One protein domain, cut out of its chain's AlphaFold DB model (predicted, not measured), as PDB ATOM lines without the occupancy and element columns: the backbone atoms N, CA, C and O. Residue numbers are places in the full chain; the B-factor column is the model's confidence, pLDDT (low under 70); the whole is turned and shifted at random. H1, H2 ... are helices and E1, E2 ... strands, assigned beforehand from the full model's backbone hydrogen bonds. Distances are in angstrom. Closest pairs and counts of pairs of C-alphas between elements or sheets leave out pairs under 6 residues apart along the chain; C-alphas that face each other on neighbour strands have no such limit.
ATOM      1  N   ILE A   4      -3.940  28.283  30.677       92.06
ATOM      2  CA  ILE A   4      -3.509  27.084  29.971       92.06
ATOM      3  C   ILE A   4      -4.516  25.978  30.237       92.06
ATOM      4  O   ILE A   4      -4.795  25.653  31.392       92.06
ATOM      5  N   VAL A   5      -5.042  25.417  29.154       93.75
ATOM      6  CA  VAL A   5      -5.823  24.182  29.173       93.75
ATOM      7  C   VAL A   5      -4.919  23.071  28.661       93.75
ATOM      8  O   VAL A   5      -4.332  23.194  27.583       93.75
ATOM      9  N   LEU A   6      -4.779  22.008  29.447       94.00
ATOM     10  CA  LEU A   6      -4.064  20.801  29.042       94.00
ATOM     11  C   LEU A   6      -5.087  19.756  28.599       94.00
ATOM     12  O   LEU A   6      -5.931  19.349  29.391       94.00
ATOM     13  N   ASP A   7      -5.010  19.316  27.351       92.50
ATOM     14  CA  ASP A   7      -5.830  18.247  26.794       92.50
ATOM     15  C   ASP A   7      -4.959  17.042  26.411       92.50
ATOM     16  O   ASP A   7      -4.573  16.882  25.248       92.50
ATOM     17  N   PRO A   8      -4.636  16.167  27.380       90.94
ATOM     18  CA  PRO A   8      -3.877  14.954  27.106       90.94
ATOM     19  C   PRO A   8      -4.669  13.923  26.287       90.94
ATOM     20  O   PRO A   8      -4.060  12.972  25.800       90.94
ATOM     21  N   THR A   9      -5.994  14.085  26.166       87.69
ATOM     22  CA  THR A   9      -6.905  13.123  25.522       87.69
ATOM     23  C   THR A   9      -7.012  13.329  24.023       87.69
ATOM     24  O   THR A   9      -7.268  12.378  23.295       87.69
ATOM     25  N   GLU A  10      -6.804  14.565  23.570       88.62
ATOM     26  CA  GLU A  10      -7.008  14.967  22.183       88.62
ATOM     27  C   GLU A  10      -8.459  14.817  21.710       88.62
ATOM     28  O   GLU A  10      -8.694  14.739  20.510       88.62
ATOM     29  N   LEU A  11      -9.438  14.768  22.612       86.19
ATOM     30  CA  LEU A  11     -10.840  14.547  22.251       86.19
ATOM     31  C   LEU A  11     -11.648  15.847  22.175       86.19
ATOM     32  O   LEU A  11     -12.691  15.878  21.530       86.19
ATOM     33  N   TYR A  12     -11.180  16.922  22.808       86.75
ATOM     34  CA  TYR A  12     -11.952  18.150  22.967       86.75
ATOM     35  C   TYR A  12     -11.695  19.153  21.839       86.75
ATOM     36  O   TYR A  12     -10.568  19.323  21.365       86.75
ATOM     37  N   ASP A  13     -12.748  19.873  21.456       86.31
ATOM     38  CA  ASP A  13     -12.629  20.993  20.529       86.31
ATOM     39  C   ASP A  13     -11.905  22.171  21.185       86.31
ATOM     40  O   ASP A  13     -12.154  22.540  22.337       86.31
ATOM     41  N   ILE A  14     -10.999  22.780  20.423       87.69
ATOM     42  CA  ILE A  14     -10.205  23.915  20.887       87.69
ATOM     43  C   ILE A  14     -11.033  25.185  20.713       87.69
ATOM     44  O   ILE A  14     -11.427  25.535  19.601       87.69
ATOM     45  N   SER A  15     -11.271  25.900  21.814       84.44
ATOM     46  CA  SER A  15     -11.950  27.196  21.756       84.44
ATOM     47  C   SER A  15     -11.139  28.202  20.917       84.44
ATOM     48  O   SER A  15      -9.918  28.279  21.084       84.44
ATOM     49  N   PRO A  16     -11.791  29.015  20.059       84.56
ATOM     50  CA  PRO A  16     -11.113  29.993  19.202       84.56
ATOM     51  C   PRO A  16     -10.335  31.064  19.985       84.56
ATOM     52  O   PRO A  16      -9.463  31.722  19.421       84.56
ATOM     53  N   ASP A  17     -10.607  31.213  21.285       88.44
ATOM     54  CA  ASP A  17      -9.908  32.141  22.182       88.44
ATOM     55  C   ASP A  17      -8.538  31.626  22.663       88.44
ATOM     56  O   ASP A  17      -7.841  32.319  23.415       88.44
ATOM     57  N   TYR A  18      -8.153  30.407  22.274       90.88
ATOM     58  CA  TYR A  18      -6.893  29.773  22.650       90.88
ATOM     59  C   TYR A  18      -5.988  29.580  21.438       90.88
ATOM     60  O   TYR A  18      -6.424  29.206  20.354       90.88
ATOM     61  N   ILE A  19      -4.688  29.776  21.646       91.25
ATOM     62  CA  ILE A  19      -3.669  29.376  20.680       91.25
ATOM     63  C   ILE A  19      -3.496  27.854  20.797       91.25
ATOM     64  O   ILE A  19      -3.090  27.384  21.869       91.25
ATOM     65  N   PRO A  20      -3.792  27.080  19.737       92.38
ATOM     66  CA  PRO A  20      -3.611  25.638  19.756       92.38
ATOM     67  C   PRO A  20      -2.119  25.295  19.736       92.38
ATOM     68  O   PRO A  20      -1.357  25.821  18.924       92.38
ATOM     69  N   ILE A  21      -1.704  24.397  20.625       92.38
ATOM     70  CA  ILE A  21      -0.381  23.772  20.620       92.38
ATOM     71  C   ILE A  21      -0.601  22.280  20.393       92.38
ATOM     72  O   ILE A  21      -0.900  21.537  21.325       92.38
ATOM     73  N   THR A  22      -0.492  21.863  19.136       91.94
ATOM     74  CA  THR A  22      -0.774  20.494  18.670       91.94
ATOM     75  C   THR A  22       0.474  19.770  18.171       91.94
ATOM     76  O   THR A  22       0.465  18.554  18.004       91.94
ATOM     77  N   THR A  23       1.577  20.496  17.965       92.44
ATOM     78  CA  THR A  23       2.864  19.937  17.535       92.44
ATOM     79  C   THR A  23       4.028  20.427  18.398       92.44
ATOM     80  O   THR A  23       3.983  21.497  19.006       92.44
ATOM     81  N   GLU A  24       5.129  19.671  18.406       91.88
ATOM     82  CA  GLU A  24       6.373  20.066  19.090       91.88
ATOM     83  C   GLU A  24       6.924  21.404  18.559       91.88
ATOM     84  O   GLU A  24       7.467  22.211  19.315       91.88
ATOM     85  N   VAL A  25       6.745  21.669  17.259       91.56
ATOM     86  CA  VAL A  25       7.190  22.911  16.610       91.56
ATOM     87  C   VAL A  25       6.404  24.115  17.126       91.56
ATOM     88  O   VAL A  25       6.998  25.159  17.395       91.56
ATOM     89  N   GLU A  26       5.086  23.985  17.275       91.62
ATOM     90  CA  GLU A  26       4.229  25.026  17.858       91.62
ATOM     91  C   GLU A  26       4.577  25.271  19.325       91.62
ATOM     92  O   GLU A  26       4.681  26.423  19.749       91.62
ATOM     93  N   TRP A  27       4.844  24.200  20.080       92.31
ATOM     94  CA  TRP A  27       5.237  24.298  21.483       92.31
ATOM     95  C   TRP A  27       6.510  25.139  21.641       92.31
ATOM     96  O   TRP A  27       6.507  26.120  22.378       92.31
ATOM     97  N   ILE A  28       7.568  24.844  20.875       89.12
ATOM     98  CA  ILE A  28       8.837  25.596  20.930       89.12
ATOM     99  C   ILE A  28       8.667  27.051  20.468       89.12
ATOM    100  O   ILE A  28       9.290  27.955  21.024       89.12
ATOM    101  N   LYS A  29       7.860  27.292  19.427       87.19
ATOM    102  CA  LYS A  29       7.702  28.630  18.835       87.19
ATOM    103  C   LYS A  29       6.844  29.570  19.672       87.19
ATOM    104  O   LYS A  29       7.049  30.780  19.602       87.19
ATOM    105  N   SER A  30       5.863  29.038  20.390       85.19
ATOM    106  CA  SER A  30       4.785  29.852  20.950       85.19
ATOM    107  C   SER A  30       4.618  29.680  22.455       85.19
ATOM    108  O   SER A  30       4.338  30.666  23.136       85.19
ATOM    109  N   PHE A  31       4.817  28.483  23.011       86.88
ATOM    110  CA  PHE A  31       4.510  28.222  24.417       86.88
ATOM    111  C   PHE A  31       5.447  29.002  25.355       86.88
ATOM    112  O   PHE A  31       6.667  28.870  25.308       86.88
ATOM    113  N   GLY A  32       4.872  29.861  26.203       80.50
ATOM    114  CA  GLY A  32       5.623  30.673  27.170       80.50
ATOM    115  C   GLY A  32       6.359  31.894  26.592       80.50
ATOM    116  O   GLY A  32       6.947  32.649  27.366       80.50
ATOM    117  N   VAL A  33       6.298  32.127  25.272       82.12
ATOM    118  CA  VAL A  33       6.931  33.282  24.598       82.12
ATOM    119  C   VAL A  33       6.084  34.550  24.746       82.12
ATOM    120  O   VAL A  33       6.614  35.637  24.975       82.12
ATOM    121  N   THR A  34       4.758  34.420  24.669       76.19
ATOM    122  CA  THR A  34       3.798  35.510  24.908       76.19
ATOM    123  C   THR A  34       2.824  35.151  26.032       76.19
ATOM    124  O   THR A  34       2.535  33.976  26.271       76.19
ATOM    125  N   ASN A  35       2.269  36.161  26.713       80.81
ATOM    126  CA  ASN A  35       1.226  35.997  27.740       80.81
ATOM    127  C   ASN A  35      -0.158  35.713  27.115       80.81
ATOM    128  O   ASN A  35      -1.126  36.423  27.387       80.81
ATOM    129  N   SER A  36      -0.231  34.698  26.255       86.88
ATOM    130  CA  SER A  36      -1.451  34.271  25.565       86.88
ATOM    131  C   SER A  36      -2.170  33.152  26.324       86.88
ATOM    132  O   SER A  36      -1.659  32.618  27.313       86.88
ATOM    133  N   ARG A  37      -3.373  32.801  25.857       91.88
ATOM    134  CA  ARG A  37      -4.092  31.602  26.292       91.88
ATOM    135  C   ARG A  37      -3.686  30.431  25.406       91.88
ATOM    136  O   ARG A  37      -3.710  30.580  24.187       91.88
ATOM    137  N   TYR A  38      -3.307  29.304  25.997       92.88
ATOM    138  CA  TYR A  38      -2.819  28.139  25.252       92.88
ATOM    139  C   TYR A  38      -3.693  26.921  25.509       92.88
ATOM    140  O   TYR A  38      -4.029  26.634  26.657       92.88
ATOM    141  N   TRP A  39      -4.032  26.208  24.441       94.81
ATOM    142  CA  TRP A  39      -4.642  24.887  24.522       94.81
ATOM    143  C   TRP A  39      -3.619  23.870  24.048       94.81
ATOM    144  O   TRP A  39      -3.315  23.797  22.858       94.81
ATOM    145  N   VAL A  40      -3.035  23.128  24.983       94.00
ATOM    146  CA  VAL A  40      -1.986  22.154  24.675       94.00
ATOM    147  C   VAL A  40      -2.630  20.796  24.496       94.00
ATOM    148  O   VAL A  40      -3.274  20.308  25.417       94.00
ATOM    149  N   ARG A  41      -2.478  20.198  23.315       93.44
ATOM    150  CA  ARG A  41      -3.123  18.936  22.943       93.44
ATOM    151  C   ARG A  41      -2.096  17.814  22.851       93.44
ATOM    152  O   ARG A  41      -1.029  17.996  22.275       93.44
ATOM    153  N   GLY A  42      -2.439  16.659  23.405       91.94
ATOM    154  CA  GLY A  42      -1.636  15.441  23.377       91.94
ATOM    155  C   GLY A  42      -0.796  15.260  24.633       91.94
ATOM    156  O   GLY A  42      -0.127  16.184  25.105       91.94
ATOM    157  N   LYS A  43      -0.821  14.037  25.178       91.81
ATOM    158  CA  LYS A  43      -0.214  13.684  26.473       91.81
ATOM    159  C   LYS A  43       1.223  14.184  26.614       91.81
ATOM    160  O   LYS A  43       1.547  14.874  27.571       91.81
ATOM    161  N   ARG A  44       2.067  13.918  25.614       92.94
ATOM    162  CA  ARG A  44       3.483  14.311  25.637       92.94
ATOM    163  C   ARG A  44       3.683  15.830  25.678       92.94
ATOM    164  O   ARG A  44       4.567  16.302  26.385       92.94
ATOM    165  N   LEU A  45       2.885  16.594  24.928       93.94
ATOM    166  CA  LEU A  45       2.969  18.058  24.920       93.94
ATOM    167  C   LEU A  45       2.419  18.654  26.219       93.94
ATOM    168  O   LEU A  45       2.970  19.636  26.716       93.94
ATOM    169  N   CYS A  46       1.387  18.034  26.798       93.94
ATOM    170  CA  CYS A  46       0.868  18.394  28.114       93.94
ATOM    171  C   CYS A  46       1.911  18.159  29.213       93.94
ATOM    172  O   CYS A  46       2.156  19.067  30.001       93.94
ATOM    173  N   ASP A  47       2.593  17.009  29.206       93.06
ATOM    174  CA  ASP A  47       3.673  16.698  30.151       93.06
ATOM    175  C   ASP A  47       4.817  17.727  30.045       93.06
ATOM    176  O   ASP A  47       5.361  18.182  31.053       93.06
ATOM    177  N   TRP A  48       5.170  18.144  28.821       94.19
ATOM    178  CA  TRP A  48       6.166  19.198  28.583       94.19
ATOM    179  C   TRP A  48       5.704  20.558  29.106       94.19
ATOM    180  O   TRP A  48       6.471  21.254  29.776       94.19
ATOM    181  N   ALA A  49       4.459  20.935  28.809       93.06
ATOM    182  CA  ALA A  49       3.851  22.168  29.291       93.06
ATOM    183  C   ALA A  49       3.827  22.211  30.826       93.06
ATOM    184  O   ALA A  49       4.270  23.198  31.411       93.06
ATOM    185  N   GLU A  50       3.395  21.134  31.483       93.12
ATOM    186  CA  GLU A  50       3.355  21.032  32.942       93.12
ATOM    187  C   GLU A  50       4.761  21.099  33.558       93.12
ATOM    188  O   GLU A  50       4.993  21.875  34.489       93.12
ATOM    189  N   ALA A  51       5.727  20.345  33.021       92.12
ATOM    190  CA  ALA A  51       7.110  20.355  33.501       92.12
ATOM    191  C   ALA A  51       7.760  21.741  33.364       92.12
ATOM    192  O   ALA A  51       8.452  22.196  34.279       92.12
ATOM    193  N   TRP A  52       7.505  22.436  32.251       92.88
ATOM    194  CA  TRP A  52       7.960  23.809  32.052       92.88
ATOM    195  C   TRP A  52       7.312  24.747  33.075       92.88
ATOM    196  O   TRP A  52       8.015  25.444  33.800       92.88
ATOM    197  N   LEU A  53       5.985  24.727  33.221       92.06
ATOM    198  CA  LEU A  53       5.289  25.586  34.186       92.06
ATOM    199  C   LEU A  53       5.764  25.344  35.620       92.06
ATOM    200  O   LEU A  53       5.943  26.302  36.371       92.06
ATOM    201  N   ARG A  54       6.045  24.088  35.981       93.00
ATOM    202  CA  ARG A  54       6.627  23.713  37.273       93.00
ATOM    203  C   ARG A  54       8.024  24.302  37.469       93.00
ATOM    204  O   ARG A  54       8.280  24.898  38.511       93.00
ATOM    205  N   ALA A  55       8.905  24.198  36.472       91.31
ATOM    206  CA  ALA A  55      10.259  24.759  36.533       91.31
ATOM    207  C   ALA A  55      10.272  26.293  36.686       91.31
ATOM    208  O   ALA A  55      11.197  26.848  37.274       91.31
ATOM    209  N   TRP A  56       9.232  26.970  36.193       89.38
ATOM    210  CA  TRP A  56       9.079  28.426  36.265       89.38
ATOM    211  C   TRP A  56       8.142  28.905  37.384       89.38
ATOM    212  O   TRP A  56       7.840  30.097  37.442       89.38
ATOM    213  N   ASN A  57       7.695  28.007  38.272       88.81
ATOM    214  CA  ASN A  57       6.755  28.285  39.364       88.81
ATOM    215  C   ASN A  57       5.455  28.981  38.899       88.81
ATOM    216  O   ASN A  57       5.000  29.957  39.492       88.81
ATOM    217  N   LYS A  58       4.887  28.500  37.785       89.88
ATOM    218  CA  LYS A  58       3.667  29.007  37.130       89.88
ATOM    219  C   LYS A  58       2.594  27.927  36.965       89.88
ATOM    220  O   LYS A  58       1.795  27.996  36.038       89.88
ATOM    221  N   THR A  59       2.570  26.913  37.825       88.31
ATOM    222  CA  THR A  59       1.550  25.847  37.772       88.31
ATOM    223  C   THR A  59       0.128  26.390  37.891       88.31
ATOM    224  O   THR A  59      -0.766  25.860  37.244       88.31
ATOM    225  N   ASP A  60      -0.058  27.511  38.591       88.56
ATOM    226  CA  ASP A  60      -1.350  28.200  38.741       88.56
ATOM    227  C   ASP A  60      -1.894  28.785  37.420       88.56
ATOM    228  O   ASP A  60      -3.035  29.234  37.355       88.56
ATOM    229  N   ALA A  61      -1.085  28.800  36.352       89.62
ATOM    230  CA  ALA A  61      -1.534  29.153  35.006       89.62
ATOM    231  C   ALA A  61      -2.349  28.030  34.338       89.62
ATOM    232  O   ALA A  61      -3.042  28.293  33.352       89.62
ATOM    233  N   ILE A  62      -2.258  26.791  34.840       92.25
ATOM    234  CA  ILE A  62      -3.107  25.678  34.407       92.25
ATOM    235  C   ILE A  62      -4.480  25.898  35.029       92.25
ATOM    236  O   ILE A  62      -4.673  25.713  36.226       92.25
ATOM    237  N   ILE A  63      -5.431  26.314  34.201       91.88
ATOM    238  CA  ILE A  63      -6.803  26.568  34.647       91.88
ATOM    239  C   ILE A  63      -7.677  25.319  34.531       91.88
ATOM    240  O   ILE A  63      -8.704  25.233  35.198       91.88
ATOM    241  N   GLU A  64      -7.282  24.359  33.691       90.25
ATOM    242  CA  GLU A  64      -8.033  23.130  33.469       90.25
ATOM    243  C   GLU A  64      -7.143  22.028  32.873       90.25
ATOM    244  O   GLU A  64      -6.300  22.288  32.009       90.25
ATOM    245  N   ILE A  65      -7.371  20.785  33.302       90.94
ATOM    246  CA  ILE A  65      -6.837  19.576  32.668       90.94
ATOM    247  C   ILE A  65      -8.033  18.750  32.200       90.94
ATOM    248  O   ILE A  65      -8.861  18.343  33.015       90.94
ATOM    249  N   LYS A  66      -8.137  18.507  30.894       89.06
ATOM    250  CA  LYS A  66      -9.213  17.698  30.324       89.06
ATOM    251  C   LYS A  66      -8.985  16.224  30.654       89.06
ATOM    252  O   LYS A  66      -7.932  15.658  30.363       89.06
ATOM    253  N   LEU A  67      -9.987  15.616  31.277       86.75
ATOM    254  CA  LEU A  67     -10.037  14.180  31.548       86.75
ATOM    255  C   LEU A  67     -10.728  13.457  30.394       86.75
ATOM    256  O   LEU A  67     -11.451  14.078  29.626       86.75
TER     257      LEU A  67
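AT A GLANCE: This is residues 4 to 67 of the 725 residues of an uncharacterized protein of Fischerella thermalis CCMEE 5205 (UniProt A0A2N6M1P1). A small twisted wall of four parallel strands has both helices on one face, making two layers: H2 covers E3 and E1, and the shorter H1 packs beside E2. The long link, residues 8 to 18, loops round on the side of the sheet away from H2. The printed part has 64 residues, with E1, E2, H1, E3, H2 and E4 along it; the sheet's order is E2, E3, E1, E4, and the class is mixed. It is compact and rounded, with a radius of gyration of the C-alphas of 10.4 A and spans of 28 by 22 by 20 A.

HOW THE PARTS SIT: E1, residues 4 to 7, is an inner strand, parallel to edge strand E4, residues 62 to 65, with N 6 and O 64 3.0 A apart. On its other side is E3, residues 37 to 41, parallel, with N 7 and O 40 2.8 A apart. E2, residues 19 to 21, is the other edge strand, parallel to E3, with N 21 and O 39 2.8 A apart. E2, H1, residues 24 to 30, and E3 form a strand-helix-strand unit, two parallel neighbours joined through a helix, with a right-handed crossover. H1 is on the sheet; the C-alphas of Ile 21 and Trp 27, the closest of E2 and H1, are 5.7 A apart. H2, residues 43 to 55, is on the sheet at a height of 9.6 A, over E3 and E1, along the strands at 20 degrees to E1 on the local plane; its closest C-alphas to E1, Leu 6 and Cys 46, are 5.6 A apart. E3, H2 and E4 form a split unit, with E1 between the strands, also right-handed. H1 and H2 are close but not clearly touching, closest at the C-alphas of Glu 24 and Leu 45, 7.0 A, at a steep tilt of 42 degrees, the same way. In both helices every O i to N i+4 pair is within hydrogen-bond range.

IN THESE COORDINATES: E1 begins at C-alpha 4, (-3.509, 27.084, 29.971), and measures 9.7 A; E2 measures 6.5 A, H1 10.1 A, E3 13.1 A. H2 runs 18.3 A to C-alpha 55, (10.259, 24.759, 36.533). E4, 7.4 A, ends at C-alpha 65, (-6.837, 19.576, 32.668).

THE WHOLE: The two C-alphas farthest apart, those of Asp 13 and Ala 55, are 28.2 A apart. The printed part has no cut, and E1 to E2 is a long link. Mean pLDDT of the printed part is 90.0; no printed residue is under 70.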